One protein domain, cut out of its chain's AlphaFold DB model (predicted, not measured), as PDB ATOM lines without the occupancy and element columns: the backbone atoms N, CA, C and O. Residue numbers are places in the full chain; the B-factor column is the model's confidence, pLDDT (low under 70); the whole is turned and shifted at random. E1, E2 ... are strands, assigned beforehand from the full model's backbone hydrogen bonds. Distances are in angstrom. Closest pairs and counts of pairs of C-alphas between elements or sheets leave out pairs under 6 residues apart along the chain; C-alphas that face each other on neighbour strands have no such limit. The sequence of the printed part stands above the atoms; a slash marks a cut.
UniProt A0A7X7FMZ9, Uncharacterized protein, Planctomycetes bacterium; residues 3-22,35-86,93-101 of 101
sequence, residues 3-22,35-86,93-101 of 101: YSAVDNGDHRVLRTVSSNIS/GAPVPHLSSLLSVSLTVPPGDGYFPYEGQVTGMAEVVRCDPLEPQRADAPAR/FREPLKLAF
ATOM      1  N   TYR A   3      26.429  69.602   6.855       76.31
ATOM      2  CA  TYR A   3      26.837  68.565   5.917       76.31
ATOM      3  C   TYR A   3      26.041  68.614   4.618       76.31
ATOM      4  O   TYR A   3      24.910  69.103   4.572       76.31
ATOM      5  N   SER A   4      26.635  68.068   3.564       82.06
ATOM      6  CA  SER A   4      25.959  67.786   2.302       82.06
ATOM      7  C   SER A   4      26.468  66.470   1.717       82.06
ATOM      8  O   SER A   4      27.661  66.159   1.791       82.06
ATOM      9  N   ALA A   5      25.552  65.675   1.162       79.19
ATOM     10  CA  ALA A   5      25.909  64.491   0.392       79.19
ATOM     11  C   ALA A   5      26.493  64.919  -0.961       79.19
ATOM     12  O   ALA A   5      26.044  65.898  -1.560       79.19
ATOM     13  N   VAL A   6      27.515  64.200  -1.426       72.69
ATOM     14  CA  VAL A   6      28.242  64.525  -2.668       72.69
ATOM     15  C   VAL A   6      27.721  63.709  -3.864       72.69
ATOM     16  O   VAL A   6      28.387  63.609  -4.886       72.69
ATOM     17  N   ASP A   7      26.524  63.125  -3.762       63.84
ATOM     18  CA  ASP A   7      25.961  62.270  -4.809       63.84
ATOM     19  C   ASP A   7      24.866  62.974  -5.633       63.84
ATOM     20  O   ASP A   7      24.040  63.714  -5.101       63.84
ATOM     21  N   ASN A   8      24.867  62.718  -6.944       50.03
ATOM     22  CA  ASN A   8      23.824  63.070  -7.919       50.03
ATOM     23  C   ASN A   8      23.422  64.552  -8.103       50.03
ATOM     24  O   ASN A   8      22.286  64.846  -8.468       50.03
ATOM     25  N   GLY A   9      24.346  65.505  -7.947       54.56
ATOM     26  CA  GLY A   9      24.146  66.892  -8.408       54.56
ATOM     27  C   GLY A   9      23.110  67.719  -7.631       54.56
ATOM     28  O   GLY A   9      22.950  68.905  -7.922       54.56
ATOM     29  N   ASP A  10      22.457  67.135  -6.625       59.47
ATOM     30  CA  ASP A  10      21.572  67.827  -5.690       59.47
ATOM     31  C   ASP A  10      22.339  68.149  -4.398       59.47
ATOM     32  O   ASP A  10      22.435  67.356  -3.457       59.47
ATOM     33  N   HIS A  11      22.969  69.325  -4.375       63.28
ATOM     34  CA  HIS A  11      23.731  69.802  -3.225       63.28
ATOM     35  C   HIS A  11      22.824  70.546  -2.248       63.28
ATOM     36  O   HIS A  11      22.700  71.772  -2.293       63.28
ATOM     37  N   ARG A  12      22.231  69.810  -1.307       72.19
ATOM     38  CA  ARG A  12      21.471  70.403  -0.201       72.19
ATOM     39  C   ARG A  12      22.314  70.461   1.071       72.19
ATOM     40  O   ARG A  12      22.801  69.439   1.550       72.19
ATOM     41  N   VAL A  13      22.481  71.665   1.622       79.19
ATOM     42  CA  VAL A  13      23.172  71.885   2.903       79.19
ATOM     43  C   VAL A  13      22.190  71.641   4.044       79.19
ATOM     44  O   VAL A  13      21.152  72.297   4.129       79.19
ATOM     45  N   LEU A  14      22.526  70.699   4.919       81.31
ATOM     46  CA  LEU A  14      21.750  70.351   6.105       81.31
ATOM     47  C   LEU A  14      22.529  70.721   7.367       81.31
ATOM     48  O   LEU A  14      23.758  70.666   7.397       81.31
ATOM     49  N   ARG A  15      21.801  71.123   8.413       81.06
ATOM     50  CA  ARG A  15      22.356  71.552   9.700       81.06
ATOM     51  C   ARG A  15      21.861  70.648  10.814       81.06
ATOM     52  O   ARG A  15      20.671  70.379  10.909       81.06
ATOM     53  N   THR A  16      22.778  70.229  11.674       80.56
ATOM     54  CA  THR A  16      22.477  69.462  12.884       80.56
ATOM     55  C   THR A  16      23.507  69.754  13.979       80.56
ATOM     56  O   THR A  16      24.490  70.478  13.776       80.56
ATOM     57  N   VAL A  17      23.279  69.196  15.163       77.69
ATOM     58  CA  VAL A  17      24.214  69.200  16.286       77.69
ATOM     59  C   VAL A  17      24.683  67.765  16.510       77.69
ATOM     60  O   VAL A  17      23.895  66.828  16.458       77.69
ATOM     61  N   SER A  18      25.977  67.593  16.757       78.69
ATOM     62  CA  SER A  18      26.558  66.312  17.148       78.69
ATOM     63  C   SER A  18      27.271  66.488  18.482       78.69
ATOM     64  O   SER A  18      28.005  67.457  18.669       78.69
ATOM     65  N   SER A  19      27.046  65.548  19.396       75.31
ATOM     66  CA  SER A  19      27.768  65.425  20.667       75.31
ATOM     67  C   SER A  19      28.807  64.300  20.646       75.31
ATOM     68  O   SER A  19      29.534  64.119  21.619       75.31
ATOM     69  N   ASN A  20      28.889  63.536  19.553       86.06
ATOM     70  CA  ASN A  20      29.744  62.363  19.443       86.06
ATOM     71  C   ASN A  20      30.740  62.554  18.299       86.06
ATOM     72  O   ASN A  20      30.480  62.206  17.145       86.06
ATOM     73  N   ILE A  21      31.873  63.162  18.643       85.19
ATOM     74  CA  ILE A  21      32.960  63.486  17.724       85.19
ATOM     75  C   ILE A  21      34.244  62.896  18.298       85.19
ATOM     76  O   ILE A  21      34.566  63.076  19.470       85.19
ATOM     77  N   SER A  22      34.981  62.191  17.453       85.75
ATOM     78  CA  SER A  22      36.289  61.620  17.760       85.75
ATOM     79  C   SER A  22      37.304  62.074  16.717       85.75
ATOM     80  O   SER A  22      36.950  62.677  15.707       85.75
ATOM     81  N   GLY A  35      11.819  64.913   0.892       73.00
ATOM     82  CA  GLY A  35      12.771  65.461  -0.081       73.00
ATOM     83  C   GLY A  35      14.160  65.810   0.475       73.00
ATOM     84  O   GLY A  35      14.933  66.474  -0.216       73.00
ATOM     85  N   ALA A  36      14.502  65.420   1.710       73.69
ATOM     86  CA  ALA A  36      15.890  65.483   2.166       73.69
ATOM     87  C   ALA A  36      16.716  64.328   1.571       73.69
ATOM     88  O   ALA A  36      16.249  63.185   1.573       73.69
ATOM     89  N   PRO A  37      17.951  64.590   1.103       80.25
ATOM     90  CA  PRO A  37      18.845  63.528   0.667       80.25
ATOM     91  C   PRO A  37      19.193  62.629   1.857       80.25
ATOM     92  O   PRO A  37      19.634  63.107   2.906       80.25
ATOM     93  N   VAL A  38      18.992  61.322   1.689       84.62
ATOM     94  CA  VAL A  38      19.318  60.318   2.704       84.62
ATOM     95  C   VAL A  38      20.726  59.789   2.435       84.62
ATOM     96  O   VAL A  38      20.961  59.239   1.361       84.62
ATOM     97  N   PRO A  39      21.676  59.929   3.375       86.56
ATOM     98  CA  PRO A  39      23.016  59.392   3.193       86.56
ATOM     99  C   PRO A  39      22.998  57.864   3.073       86.56
ATOM    100  O   PRO A  39      22.402  57.163   3.895       86.56
ATOM    101  N   HIS A  40      23.690  57.345   2.062       87.88
ATOM    102  CA  HIS A  40      23.857  55.908   1.846       87.88
ATOM    103  C   HIS A  40      25.186  55.415   2.421       87.88
ATOM    104  O   HIS A  40      26.134  56.188   2.568       87.88
ATOM    105  N   LEU A  41      25.284  54.118   2.722       92.44
ATOM    106  CA  LEU A  41      26.559  53.511   3.112       92.44
ATOM    107  C   LEU A  41      27.615  53.757   2.030       92.44
ATOM    108  O   LEU A  41      27.317  53.703   0.838       92.44
ATOM    109  N   SER A  42      28.838  54.055   2.464       91.81
ATOM    110  CA  SER A  42      29.974  54.447   1.623       91.81
ATOM    111  C   SER A  42      29.807  55.753   0.836       91.81
ATOM    112  O   SER A  42      30.724  56.137   0.109       91.81
ATOM    113  N   SER A  43      28.696  56.486   0.997       91.81
ATOM    114  CA  SER A  43      28.581  57.832   0.425       91.81
ATOM    115  C   SER A  43      29.537  58.809   1.109       91.81
ATOM    116  O   SER A  43      29.877  58.671   2.289       91.81
ATOM    117  N   LEU A  44      29.986  59.805   0.346       92.00
ATOM    118  CA  LEU A  44      30.835  60.875   0.852       92.00
ATOM    119  C   LEU A  44      29.981  62.059   1.293       92.00
ATOM    120  O   LEU A  44      29.092  62.516   0.572       92.00
ATOM    121  N   LEU A  45      30.310  62.575   2.470       90.81
ATOM    122  CA  LEU A  45      29.765  63.784   3.053       90.81
ATOM    123  C   LEU A  45      30.855  64.849   3.079       90.81
ATOM    124  O   LEU A  45      31.952  64.607   3.590       90.81
ATOM    125  N   SER A  46      30.538  66.035   2.575       90.75
ATOM    126  CA  SER A  46      31.286  67.238   2.934       90.75
ATOM    127  C   SER A  46      30.782  67.697   4.295       90.75
ATOM    128  O   SER A  46      29.573  67.868   4.457       90.75
ATOM    129  N   VAL A  47      31.669  67.843   5.279       89.00
ATOM    130  CA  VAL A  47      31.301  68.227   6.647       89.00
ATOM    131  C   VAL A  47      32.013  69.504   7.073       89.00
ATOM    132  O   VAL A  47      33.196  69.701   6.796       89.00
ATOM    133  N   SER A  48      31.279  70.361   7.777       88.56
ATOM    134  CA  SER A  48      31.772  71.584   8.405       88.56
ATOM    135  C   SER A  48      31.277  71.631   9.852       88.56
ATOM    136  O   SER A  48      30.078  71.576  10.138       88.56
ATOM    137  N   LEU A  49      32.205  71.670  10.798       85.19
ATOM    138  CA  LEU A  49      31.930  71.727  12.223       85.19
ATOM    139  C   LEU A  49      32.421  73.063  12.770       85.19
ATOM    140  O   LEU A  49      33.614  73.349  12.749       85.19
ATOM    141  N   THR A  50      31.493  73.841  13.308       85.12
ATOM    142  CA  THR A  50      31.804  75.021  14.112       85.12
ATOM    143  C   THR A  50      32.018  74.591  15.560       85.12
ATOM    144  O   THR A  50      31.138  73.968  16.160       85.12
ATOM    145  N   VAL A  51      33.185  74.917  16.107       79.44
ATOM    146  CA  VAL A  51      33.530  74.776  17.520       79.44
ATOM    147  C   VAL A  51      33.338  76.152  18.160       79.44
ATOM    148  O   VAL A  51      34.095  77.069  17.835       79.44
ATOM    149  N   PRO A  52      32.324  76.337  19.023       76.94
ATOM    150  CA  PRO A  52      32.082  77.630  19.643       76.94
ATOM    151  C   PRO A  52      33.259  78.025  20.549       76.94
ATOM    152  O   PRO A  52      33.950  77.144  21.073       76.94
ATOM    153  N   PRO A  53      33.475  79.331  20.773       79.56
ATOM    154  CA  PRO A  53      34.469  79.794  21.730       79.56
ATOM    155  C   PRO A  53      34.129  79.282  23.135       79.56
ATOM    156  O   PRO A  53      32.958  79.214  23.522       79.56
ATOM    157  N   GLY A  54      35.153  78.925  23.908       69.25
ATOM    158  CA  GLY A  54      34.981  78.403  25.261       69.25
ATOM    159  C   GLY A  54      36.142  78.777  26.171       69.25
ATOM    160  O   GLY A  54      37.307  78.718  25.766       69.25
ATOM    161  N   ASP A  55      35.823  79.136  27.414       55.97
ATOM    162  CA  ASP A  55      36.823  79.475  28.423       55.97
ATOM    163  C   ASP A  55      37.750  78.273  28.683       55.97
ATOM    164  O   ASP A  55      37.313  77.207  29.116       55.97
ATOM    165  N   GLY A  56      39.046  78.449  28.406       59.41
ATOM    166  CA  GLY A  56      40.112  77.522  28.805       59.41
ATOM    167  C   GLY A  56      40.858  76.785  27.687       59.41
ATOM    168  O   GLY A  56      41.972  76.335  27.947       59.41
ATOM    169  N   TYR A  57      40.326  76.692  26.458       57.00
ATOM    170  CA  TYR A  57      40.999  75.952  25.368       57.00
ATOM    171  C   TYR A  57      41.106  76.715  24.042       57.00
ATOM    172  O   TYR A  57      42.177  76.692  23.437       57.00
ATOM    173  N   PHE A  58      40.058  77.424  23.605       56.81
ATOM    174  CA  PHE A  58      40.077  78.190  22.353       56.81
ATOM    175  C   PHE A  58      39.353  79.535  22.518       56.81
ATOM    176  O   PHE A  58      38.135  79.550  22.706       56.81
ATOM    177  N   PRO A  59      40.077  80.671  22.447       61.34
ATOM    178  CA  PRO A  59      39.478  81.999  22.593       61.34
ATOM    179  C   PRO A  59      38.696  82.458  21.351       61.34
ATOM    180  O   PRO A  59      37.993  83.462  21.419       61.34
ATOM    181  N   TYR A  60      38.812  81.737  20.231       67.50
ATOM    182  CA  TYR A  60      38.172  82.052  18.952       67.50
ATOM    183  C   TYR A  60      37.269  80.902  18.498       67.50
ATOM    184  O   TYR A  60      37.498  79.747  18.862       67.50
ATOM    185  N   GLU A  61      36.247  81.232  17.707       78.75
ATOM    186  CA  GLU A  61      35.411  80.239  17.033       78.75
ATOM    187  C   GLU A  61      36.283  79.415  16.079       78.75
ATOM    188  O   GLU A  61      36.926  79.957  15.187       78.75
ATOM    189  N   GLY A  62      36.329  78.101  16.290       80.94
ATOM    190  CA  GLY A  62      37.075  77.192  15.431       80.94
ATOM    191  C   GLY A  62      36.187  76.641  14.325       80.94
ATOM    192  O   GLY A  62      35.030  76.294  14.565       80.94
ATOM    193  N   GLN A  63      36.733  76.475  13.125       85.44
ATOM    194  CA  GLN A  63      36.063  75.753  12.048       85.44
ATOM    195  C   GLN A  63      36.872  74.523  11.648       85.44
ATOM    196  O   GLN A  63      38.072  74.597  11.387       85.44
ATOM    197  N   VAL A  64      36.197  73.379  11.576       83.12
ATOM    198  CA  VAL A  64      36.755  72.131  11.063       83.12
ATOM    199  C   VAL A  64      36.011  71.746   9.800       83.12
ATOM    200  O   VAL A  64      34.799  71.555   9.833       83.12
ATOM    201  N   THR A  65      36.730  71.590   8.693       87.50
ATOM    202  CA  THR A  65      36.150  71.126   7.425       87.50
ATOM    203  C   THR A  65      36.848  69.867   6.931       87.50
ATOM    204  O   THR A  65      38.033  69.646   7.201       87.50
ATOM    205  N   GLY A  66      36.114  69.013   6.220       88.62
ATOM    206  CA  GLY A  66      36.688  67.810   5.631       88.62
ATOM    207  C   GLY A  66      35.673  66.919   4.929       88.62
ATOM    208  O   GLY A  66      34.478  67.202   4.898       88.62
ATOM    209  N   MET A  67      36.181  65.818   4.382       92.69
ATOM    210  CA  MET A  67      35.371  64.767   3.774       92.69
ATOM    211  C   MET A  67      35.230  63.594   4.742       92.69
ATOM    212  O   MET A  67      36.223  63.110   5.298       92.69
ATOM    213  N   ALA A  68      34.007  63.104   4.908       92.62
ATOM    214  CA  ALA A  68      33.710  61.923   5.702       92.62
ATOM    215  C   ALA A  68      32.963  60.879   4.865       92.62
ATOM    216  O   ALA A  68      32.119  61.212   4.045       92.62
ATOM    217  N   GLU A  69      33.284  59.609   5.061       95.25
ATOM    218  CA  GLU A  69      32.587  58.483   4.448       95.25
ATOM    219  C   GLU A  69      31.551  57.940   5.429       95.25
ATOM    220  O   GLU A  69      31.878  57.669   6.586       95.25
ATOM    221  N   VAL A  70      30.315  57.749   4.979       94.81
ATOM    222  CA  VAL A  70      29.271  57.116   5.786       94.81
ATOM    223  C   VAL A  70      29.603  55.640   5.975       94.81
ATOM    224  O   VAL A  70      29.645  54.870   5.021       94.81
ATOM    225  N   VAL A  71      29.809  55.233   7.224       96.00
ATOM    226  CA  VAL A  71      30.135  53.844   7.583       96.00
ATOM    227  C   VAL A  71      28.966  53.116   8.239       96.00
ATOM    228  O   VAL A  71      28.975  51.888   8.301       96.00
ATOM    229  N   ARG A  72      27.963  53.851   8.736       93.62
ATOM    230  CA  ARG A  72      26.779  53.280   9.386       93.62
ATOM    231  C   ARG A  72      25.579  54.223   9.286       93.62
ATOM    232  O   ARG A  72      25.742  55.424   9.485       93.62
ATOM    233  N   CYS A  73      24.396  53.657   9.059       93.69
ATOM    234  CA  CYS A  73      23.109  54.345   9.155       93.69
ATOM    235  C   CYS A  73      22.173  53.517  10.044       93.69
ATOM    236  O   CYS A  73      21.890  52.366   9.715       93.69
ATOM    237  N   ASP A  74      21.701  54.095  11.147       93.12
ATOM    238  CA  ASP A  74      20.820  53.440  12.118       93.12
ATOM    239  C   ASP A  74      19.458  54.152  12.136       93.12
ATOM    240  O   ASP A  74      19.420  55.352  12.423       93.12
ATOM    241  N   PRO A  75      18.329  53.477  11.854       90.38
ATOM    242  CA  PRO A  75      17.017  54.074  12.075       90.38
ATOM    243  C   PRO A  75      16.817  54.318  13.574       90.38
ATOM    244  O   PRO A  75      17.077  53.439  14.397       90.38
ATOM    245  N   LEU A  76      16.368  55.518  13.926       89.50
ATOM    246  CA  LEU A  76      16.110  55.920  15.305       89.50
ATOM    247  C   LEU A  76      14.607  56.051  15.532       89.50
ATOM    248  O   LEU A  76      13.862  56.470  14.643       89.50
ATOM    249  N   GLU A  77      14.167  55.725  16.746       87.31
ATOM    250  CA  GLU A  77      12.774  55.923  17.125       87.31
ATOM    251  C   GLU A  77      12.411  57.418  17.086       87.31
ATOM    252  O   GLU A  77      13.198  58.277  17.515       87.31
ATOM    253  N   PRO A  78      11.219  57.760  16.569       81.44
ATOM    254  CA  PRO A  78      10.742  59.131  16.590       81.44
ATOM    255  C   PRO A  78      10.492  59.568  18.040       81.44
ATOM    256  O   PRO A  78       9.913  58.834  18.838       81.44
ATOM    257  N   GLN A  79      10.896  60.793  18.396       78.12
ATOM    258  CA  GLN A  79      10.733  61.306  19.769       78.12
ATOM    259  C   GLN A  79       9.260  61.469  20.184       78.12
ATOM    260  O   GLN A  79       8.948  61.527  21.373       78.12
ATOM    261  N   ARG A  80       8.354  61.602  19.208       83.12
ATOM    262  CA  ARG A  80       6.901  61.716  19.384       83.12
ATOM    263  C   ARG A  80       6.206  61.012  18.224       83.12
ATOM    264  O   ARG A  80       6.774  60.930  17.143       83.12
ATOM    265  N   ALA A  81       4.966  60.571  18.426       77.12
ATOM    266  CA  ALA A  81       4.195  59.852  17.404       77.12
ATOM    267  C   ALA A  81       3.995  60.636  16.087       77.12
ATOM    268  O   ALA A  81       3.788  60.018  15.052       77.12
ATOM    269  N   ASP A  82       4.083  61.969  16.134       82.56
ATOM    270  CA  ASP A  82       3.929  62.878  14.985       82.56
ATOM    271  C   ASP A  82       5.259  63.555  14.581       82.56
ATOM    272  O   ASP A  82       5.288  64.559  13.875       82.56
ATOM    273  N   ALA A  83       6.390  63.060  15.100       82.50
ATOM    274  CA  ALA A  83       7.710  63.564  14.736       82.50
ATOM    275  C   ALA A  83       8.208  62.893  13.443       82.50
ATOM    276  O   ALA A  83       7.896  61.723  13.203       82.50
ATOM    277  N   PRO A  84       9.025  63.590  12.630       84.81
ATOM    278  CA  PRO A  84       9.665  62.981  11.471       84.81
ATOM    279  C   PRO A  84      10.499  61.760  11.877       84.81
ATOM    280  O   PRO A  84      11.035  61.689  12.988       84.81
ATOM    281  N   ALA A  85      10.621  60.798  10.956       87.12
ATOM    282  CA  ALA A  85      11.519  59.664  11.136       87.12
ATOM    283  C   ALA A  85      12.956  60.169  11.324       87.12
ATOM    284  O   ALA A  85      13.351  61.175  10.738       87.12
ATOM    285  N   ARG A  86      13.743  59.478  12.146       89.44
ATOM    286  CA  ARG A  86      15.086  59.923  12.520       89.44
ATOM    287  C   ARG A  86      16.113  58.902  12.061       89.44
ATOM    288  O   ARG A  86      15.870  57.697  12.115       89.44
ATOM    289  N   PHE A  93      36.171  60.126   9.030       93.00
ATOM    290  CA  PHE A  93      36.972  61.111   8.301       93.00
ATOM    291  C   PHE A  93      37.928  60.418   7.328       93.00
ATOM    292  O   PHE A  93      38.599  59.448   7.680       93.00
ATOM    293  N   ARG A  94      37.987  60.908   6.084       92.25
ATOM    294  CA  ARG A  94      38.923  60.392   5.069       92.25
ATOM    295  C   ARG A  94      40.282  61.076   5.109       92.25
ATOM    296  O   ARG A  94      41.264  60.504   4.646       92.25
ATOM    297  N   GLU A  95      40.322  62.278   5.664       85.25
ATOM    298  CA  GLU A  95      41.515  63.102   5.801       85.25
ATOM    299  C   GLU A  95      41.654  63.553   7.259       85.25
ATOM    300  O   GLU A  95      40.641  63.671   7.958       85.25
ATOM    301  N   PRO A  96      42.881  63.837   7.731       79.00
ATOM    302  CA  PRO A  96      43.071  64.536   8.991       79.00
ATOM    303  C   PRO A  96      42.261  65.836   9.017       79.00
ATOM    304  O   PRO A  96      42.258  66.597   8.047       79.00
ATOM    305  N   LEU A  97      41.584  66.090  10.137       73.69
ATOM    306  CA  LEU A  97      40.777  67.290  10.321       73.69
ATOM    307  C   LEU A  97      41.641  68.548  10.209       73.69
ATOM    308  O   LEU A  97      42.643  68.691  10.913       73.69
ATOM    309  N   LYS A  98      41.233  69.473   9.340       76.00
ATOM    310  CA  LYS A  98      41.870  70.785   9.199       76.00
ATOM    311  C   LYS A  98      41.142  71.762  10.111       76.00
ATOM    312  O   LYS A  98      39.976  72.065   9.869       76.00
ATOM    313  N   LEU A  99      41.823  72.204  11.163       73.56
ATOM    314  CA  LEU A  99      41.317  73.188  12.114       73.56
ATOM    315  C   LEU A  99      41.779  74.588  11.694       73.56
ATOM    316  O   LEU A  99      42.974  74.800  11.478       73.56
ATOM    317  N   ALA A 100      40.837  75.519  11.583       75.75
ATOM    318  CA  ALA A 100      41.077  76.945  11.381       75.75
ATOM    319  C   ALA A 100      40.461  77.748  12.539       75.75
ATOM    320  O   ALA A 100      39.496  77.286  13.150       75.75
ATOM    321  N   PHE A 101      41.031  78.921  12.826       67.69
ATOM    322  CA  PHE A 101      40.596  79.878  13.851       67.69
ATOM    323  C   PHE A 101      40.434  81.265  13.234       67.69
ATOM    324  O   PHE A 101      41.166  81.535  12.250       67.69
TER     325      PHE A 101
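AT A GLANCE: This is residues 3 to 22, 35 to 86 and 93 to 101 of the 101 residues of an uncharacterized protein of Planctomycetes bacterium (UniProt A0A7X7FMZ9). With little regular structure, this is one strongly twisted antiparallel sheet built on the hairpin E2 and E3, with short E1 and E4 at its edges. E3 bends by 90 degrees at residue 69, and beyond it residues 79 to 84 stick out. The 81 printed residues include four named strands, E1 E2 E3 E4 along the chain and across the sheet, and no named helix; the class is all strand, with 29 residues in named elements. The whole is loose, radius of gyration of the C-alphas 15.1 A, spanning 41 by 31 by 20 A.

IN THESE COORDINATES: E3, residues 62 to 76, measures 29.9 A from first to last C-alpha, and E2, residues 44 to 51, 21.9 A. E1, residues 3 to 5, begins at C-alpha 3 (26.837, 68.565, 5.917). E4, residues 98 to 100, ends at C-alpha 100 (41.077, 76.945, 11.381).

HOW THE PARTS SIT: E2 and E3 are antiparallel at 123 degrees; C-alphas 48 and 65 face each other at 4.5 A, and N 47 and O 66, 2.9 A, are within hydrogen-bond range. E1 is antiparallel to E2, with N 46 and O 4 3.0 A apart. E4 is antiparallel to E3, with N 63 and O 100 2.9 A apart. E1 and E4 are apart.

THE WHOLE: The farthest C-alphas, of Asn 8 and Gly 56, are 42.7 A apart. Residues 23 to 34 and 87 to 92 are not printed; the C-alphas across these cuts are 29.8 A and 22.3 A apart. The E2 to E3 link is short. pLDDT is under 70 at residues 7 to 11, 54 to 60 and 101.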